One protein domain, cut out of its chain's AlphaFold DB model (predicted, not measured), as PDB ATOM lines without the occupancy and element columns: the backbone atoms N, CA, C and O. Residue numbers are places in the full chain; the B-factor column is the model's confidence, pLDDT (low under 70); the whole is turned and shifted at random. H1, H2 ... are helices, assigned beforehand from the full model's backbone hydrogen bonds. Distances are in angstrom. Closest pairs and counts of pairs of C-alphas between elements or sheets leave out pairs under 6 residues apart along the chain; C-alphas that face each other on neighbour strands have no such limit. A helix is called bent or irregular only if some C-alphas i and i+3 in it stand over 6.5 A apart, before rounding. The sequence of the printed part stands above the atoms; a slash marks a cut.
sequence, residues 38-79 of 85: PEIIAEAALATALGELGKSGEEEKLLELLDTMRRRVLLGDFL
ATOM      1  N   PRO A  38      18.677   8.938  72.498       95.69
ATOM      2  CA  PRO A  38      18.596   9.135  73.947       95.69
ATOM      3  C   PRO A  38      17.170   9.232  74.498       95.69
ATOM      4  O   PRO A  38      16.892   8.729  75.586       95.69
ATOM      5  N   GLU A  39      16.260   9.862  73.757       96.06
ATOM      6  CA  GLU A  39      14.860  10.030  74.139       96.06
ATOM      7  C   GLU A  39      14.136   8.682  74.224       96.06
ATOM      8  O   GLU A  39      13.367   8.459  75.157       96.06
ATOM      9  N   ILE A  40      14.441   7.758  73.304       97.38
ATOM     10  CA  ILE A  40      13.870   6.405  73.284       97.38
ATOM     11  C   ILE A  40      14.417   5.586  74.457       97.38
ATOM     12  O   ILE A  40      13.657   4.897  75.138       97.38
ATOM     13  N   ILE A  41      15.724   5.685  74.735       97.56
ATOM     14  CA  ILE A  41      16.349   5.014  75.887       97.56
ATOM     15  C   ILE A  41      15.722   5.520  77.193       97.56
ATOM     16  O   ILE A  41      15.358   4.724  78.063       97.56
ATOM     17  N   ALA A  42      15.561   6.840  77.325       95.12
ATOM     18  CA  ALA A  42      14.976   7.466  78.503       95.12
ATOM     19  C   ALA A  42      13.513   7.053  78.708       95.12
ATOM     20  O   ALA A  42      13.142   6.659  79.814       95.12
ATOM     21  N   GLU A  43      12.690   7.099  77.657       96.12
ATOM     22  CA  GLU A  43      11.288   6.680  77.728       96.12
ATOM     23  C   GLU A  43      11.169   5.206  78.131       96.12
ATOM     24  O   GLU A  43      10.416   4.882  79.052       96.12
ATOM     25  N   ALA A  44      11.960   4.319  77.518       96.25
ATOM     26  CA  ALA A  44      11.957   2.895  77.841       96.25
ATOM     27  C   ALA A  44      12.362   2.627  79.302       96.25
ATOM     28  O   ALA A  44      11.719   1.827  79.994       96.25
ATOM     29  N   ALA A  45      13.400   3.312  79.796       94.56
ATOM     30  CA  ALA A  45      13.849   3.190  81.181       94.56
ATOM     31  C   ALA A  45      12.784   3.682  82.175       94.56
ATOM     32  O   ALA A  45      12.485   2.988  83.149       94.56
ATOM     33  N   LEU A  46      12.170   4.842  81.912       93.12
ATOM     34  CA  LEU A  46      11.112   5.405  82.753       93.12
ATOM     35  C   LEU A  46       9.862   4.522  82.755       93.12
ATOM     36  O   LEU A  46       9.347   4.207  83.826       93.12
ATOM     37  N   ALA A  47       9.398   4.070  81.589       94.44
ATOM     38  CA  ALA A  47       8.238   3.189  81.484       94.44
ATOM     39  C   ALA A  47       8.457   1.871  82.245       94.44
ATOM     40  O   ALA A  47       7.567   1.420  82.966       94.44
ATOM     41  N   THR A  48       9.657   1.291  82.144       93.44
ATOM     42  CA  THR A  48      10.027   0.077  82.885       93.44
ATOM     43  C   THR A  48      10.012   0.325  84.392       93.44
ATOM     44  O   THR A  48       9.356  -0.410  85.128       93.44
ATOM     45  N   ALA A  49      10.676   1.385  84.863       90.69
ATOM     46  CA  ALA A  49      10.734   1.712  86.285       90.69
ATOM     47  C   ALA A  49       9.338   1.968  86.877       90.69
ATOM     48  O   ALA A  49       8.999   1.414  87.922       90.69
ATOM     49  N   LEU A  50       8.504   2.760  86.194       91.19
ATOM     50  CA  LEU A  50       7.138   3.048  86.635       91.19
ATOM     51  C   LEU A  50       6.251   1.797  86.600       91.19
ATOM     52  O   LEU A  50       5.447   1.598  87.507       91.19
ATOM     53  N   GLY A  51       6.418   0.933  85.594       91.75
ATOM     54  CA  GLY A  51       5.708  -0.340  85.501       91.75
ATOM     55  C   GLY A  51       6.042  -1.290  86.652       91.75
ATOM     56  O   GLY A  51       5.135  -1.873  87.245       91.75
ATOM     57  N   GLU A  52       7.322  -1.420  87.013       90.88
ATOM     58  CA  GLU A  52       7.735  -2.250  88.153       90.88
ATOM     59  C   GLU A  52       7.280  -1.663  89.492       90.88
ATOM     60  O   GLU A  52       6.775  -2.396  90.342       90.88
ATOM     61  N   LEU A  53       7.376  -0.343  89.674       88.25
ATOM     62  CA  LEU A  53       6.862   0.309  90.879       88.25
ATOM     63  C   LEU A  53       5.341   0.159  90.996       88.25
ATOM     64  O   LEU A  53       4.845  -0.148  92.077       88.25
ATOM     65  N   GLY A  54       4.600   0.287  89.894       88.50
ATOM     66  CA  GLY A  54       3.148   0.101  89.867       88.50
ATOM     67  C   GLY A  54       2.702  -1.299  90.304       88.50
ATOM     68  O   GLY A  54       1.671  -1.438  90.961       88.50
ATOM     69  N   LYS A  55       3.502  -2.341  90.037       89.88
ATOM     70  CA  LYS A  55       3.216  -3.714  90.501       89.88
ATOM     71  C   LYS A  55       3.220  -3.856  92.024       89.88
ATOM     72  O   LYS A  55       2.590  -4.781  92.531       89.88
ATOM     73  N   SER A  56       3.893  -2.962  92.757       84.75
ATOM     74  CA  SER A  56       3.853  -2.951  94.227       84.75
ATOM     75  C   SER A  56       2.481  -2.558  94.799       84.75
ATOM     76  O   SER A  56       2.225  -2.791  95.976       84.75
ATOM     77  N   GLY A  57       1.578  -2.018  93.966       76.00
ATOM     78  CA  GLY A  57       0.216  -1.644  94.353       76.00
ATOM     79  C   GLY A  57       0.100  -0.281  95.037       76.00
ATOM     80  O   GLY A  57      -0.979   0.074  95.503       76.00
ATOM     81  N   GLU A  58       1.183   0.495  95.098       84.56
ATOM     82  CA  GLU A  58       1.225   1.788  95.785       84.56
ATOM     83  C   GLU A  58       1.155   2.964  94.797       84.56
ATOM     84  O   GLU A  58       2.123   3.698  94.602       84.56
ATOM     85  N   GLU A  59      -0.004   3.135  94.154       88.62
ATOM     86  CA  GLU A  59      -0.231   4.177  93.136       88.62
ATOM     87  C   GLU A  59       0.062   5.595  93.657       88.62
ATOM     88  O   GLU A  59       0.711   6.381  92.971       88.62
ATOM     89  N   GLU A  60      -0.319   5.901  94.902       88.44
ATOM     90  CA  GLU A  60      -0.051   7.207  95.519       88.44
ATOM     91  C   GLU A  60       1.455   7.504  95.595       88.44
ATOM     92  O   GLU A  60       1.905   8.578  95.203       88.44
ATOM     93  N   LYS A  61       2.269   6.522  96.005       86.50
ATOM     94  CA  LYS A  61       3.731   6.682  96.068       86.50
ATOM     95  C   LYS A  61       4.346   6.885  94.685       86.50
ATOM     96  O   LYS A  61       5.349   7.586  94.548       86.50
ATOM     97  N   LEU A  62       3.762   6.272  93.657       90.69
ATOM     98  CA  LEU A  62       4.192   6.461  92.274       90.69
ATOM     99  C   LEU A  62       3.929   7.898  91.808       90.69
ATOM    100  O   LEU A  62       4.804   8.521  91.204       90.69
ATOM    101  N   LEU A  63       2.752   8.440  92.127       92.75
ATOM    102  CA  LEU A  63       2.395   9.828  91.833       92.75
ATOM    103  C   LEU A  63       3.290  10.818  92.595       92.75
ATOM    104  O   LEU A  63       3.829  11.745  91.988       92.75
ATOM    105  N   GLU A  64       3.550  10.580  93.883       92.69
ATOM    106  CA  GLU A  64       4.469  11.396  94.689       92.69
ATOM    107  C   GLU A  64       5.896  11.426  94.110       92.69
ATOM    108  O   GLU A  64       6.564  12.473  94.101       92.69
ATOM    109  N   LEU A  65       6.374  10.287  93.595       91.38
ATOM    110  CA  LEU A  65       7.667  10.193  92.920       91.38
ATOM    111  C   LEU A  65       7.684  11.035  91.638       91.38
ATOM    112  O   LEU A  65       8.630  11.799  91.426       91.38
ATOM    113  N   LEU A  66       6.644  10.933  90.807       93.81
ATOM    114  CA  LEU A  66       6.521  11.709  89.571       93.81
ATOM    115  C   LEU A  66       6.485  13.214  89.848       93.81
ATOM    116  O   LEU A  66       7.208  13.974  89.200       93.81
ATOM    117  N   ASP A  67       5.728  13.648  90.854       95.62
ATOM    118  CA  ASP A  67       5.690  15.050  91.269       95.62
ATOM    119  C   ASP A  67       7.051  15.533  91.772       95.62
ATOM    120  O   ASP A  67       7.477  16.656  91.479       95.62
ATOM    121  N   THR A  68       7.778  14.680  92.492       94.81
ATOM    122  CA  THR A  68       9.137  14.989  92.943       94.81
ATOM    123  C   THR A  68      10.093  15.142  91.766       94.81
ATOM    124  O   THR A  68      10.807  16.144  91.695       94.81
ATOM    125  N   MET A  69      10.094  14.206  90.815       94.75
ATOM    126  CA  MET A  69      10.936  14.299  89.618       94.75
ATOM    127  C   MET A  69      10.587  15.535  88.787       94.75
ATOM    128  O   MET A  69      11.483  16.280  88.388       94.75
ATOM    129  N   ARG A  70       9.294  15.830  88.613       95.44
ATOM    130  CA  ARG A  70       8.823  17.041  87.932       95.44
ATOM    131  C   ARG A  70       9.352  18.308  88.599       95.44
ATOM    132  O   ARG A  70       9.854  19.187  87.902       95.44
ATOM    133  N   ARG A  71       9.272  18.415  89.930       96.88
ATOM    134  CA  ARG A  71       9.823  19.566  90.668       96.88
ATOM    135  C   ARG A  71      11.319  19.739  90.409       96.88
ATOM    136  O   ARG A  71      11.744  20.852  90.127       96.88
ATOM    137  N   ARG A  72      12.097  18.656  90.443       94.81
ATOM    138  CA  ARG A  72      13.544  18.690  90.171       94.81
ATOM    139  C   ARG A  72      13.864  19.169  88.752       94.81
ATOM    140  O   ARG A  72      14.763  19.981  88.570       94.81
ATOM    141  N   VAL A  73      13.078  18.746  87.756       93.31
ATOM    142  CA  VAL A  73      13.185  19.269  86.380       93.31
ATOM    143  C   VAL A  73      12.928  20.775  86.345       93.31
ATOM    144  O   VAL A  73      13.720  21.509  85.762       93.31
ATOM    145  N   LEU A  74      11.858  21.248  86.992       93.31
ATOM    146  CA  LEU A  74      11.511  22.675  87.031       93.31
ATOM    147  C   LEU A  74      12.575  23.528  87.736       93.31
ATOM    148  O   LEU A  74      12.760  24.688  87.374       93.31
ATOM    149  N   LEU A  75      13.271  22.961  88.722       95.56
ATOM    150  CA  LEU A  75      14.391  23.604  89.413       95.56
ATOM    151  C   LEU A  75      15.697  23.575  88.604       95.56
ATOM    152  O   LEU A  75      16.639  24.284  88.948       95.56
ATOM    153  N   GLY A  76      15.745  22.806  87.514       91.62
ATOM    154  CA  GLY A  76      16.929  22.673  86.671       91.62
ATOM    155  C   GLY A  76      17.980  21.707  87.216       91.62
ATOM    156  O   GLY A  76      19.110  21.746  86.741       91.62
ATOM    157  N   ASP A  77      17.632  20.818  88.155       91.31
ATOM    158  CA  ASP A  77      18.570  19.874  88.796       91.31
ATOM    159  C   ASP A  77      19.301  18.957  87.802       91.31
ATOM    160  O   ASP A  77      20.381  18.449  88.094       91.31
ATOM    161  N   PHE A  78      18.682  18.699  86.650       87.50
ATOM    162  CA  PHE A  78      19.211  17.819  85.606       87.50
ATOM    163  C   PHE A  78      19.904  18.579  84.473       87.50
ATOM    164  O   PHE A  78      20.427  17.963  83.547       87.50
ATOM    165  N   LEU A  79      19.887  19.913  84.511       85.94
ATOM    166  CA  LEU A  79      20.618  20.719  83.546       85.94
ATOM    167  C   LEU A  79      22.095  20.758  83.951       85.94
ATOM    168  O   LEU A  79      22.403  20.792  85.146       85.94
TER     169      LEU A  79
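This is residues 38 to 79 of the 85 residues of an uncharacterized protein of Chelativorans sp. (strain BNC1) (UniProt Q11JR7). Two long helices, H1 and H2, make an open V, a helical hairpin whose arms meet near the tight turn between them and spread apart toward their other ends. Beyond H2 the last residues, 76 to 79, form a short tail without a named element. The printed part has 42 residues, with two named helices in the order H1, H2 and no named strand; the class is all helix, meaning that the residues in named elements are helical. The whole is loose, with a radius of gyration of the C-alphas of 11.5 A, and flat, spanning 32 by 22 by 8 A.

H1, residues 38 to 55, and H2, residues 59 to 75, form a helical hairpin. They only just touch, with 3 pairs of C-alphas within 8 A; H1 does so with residues 50 to 54 alone and H2 with residue 62 alone. The closest C-alphas of the two are those of Leu 53 and Leu 62, 6.8 A apart. Their lines stand at a shallow tilt of 31 degrees, and they run opposite ways. Their centres are 14.3 A apart. Residues 38 to 49 of H1 stand free, as do residues 70 to 76, of which 70 to 75 belong to H2. In H1 and H2 every O i to N i+4 pair is within hydrogen-bond range.

H1 begins at C-alpha 38, at (18.596, 9.135, 73.947), and measures 26.0 A to C-alpha 55, at (3.216, -3.714, 90.501). H2 measures 24.6 A from C-alpha 59 to C-alpha 75, which is at (14.391, 23.604, 89.413). Neither helix is bent.

The two C-alphas farthest apart are those of Gly 57 and Leu 79, at 32.1 A. The C-alphas of the first and last printed residues, Pro 38 and Leu 79, are 15.2 A apart. The printed part has no cut, and the link from H1 to H2, with 3 residues between them, is tight. The mean pLDDT of the printed part is 92.0, and no printed residue is under 70.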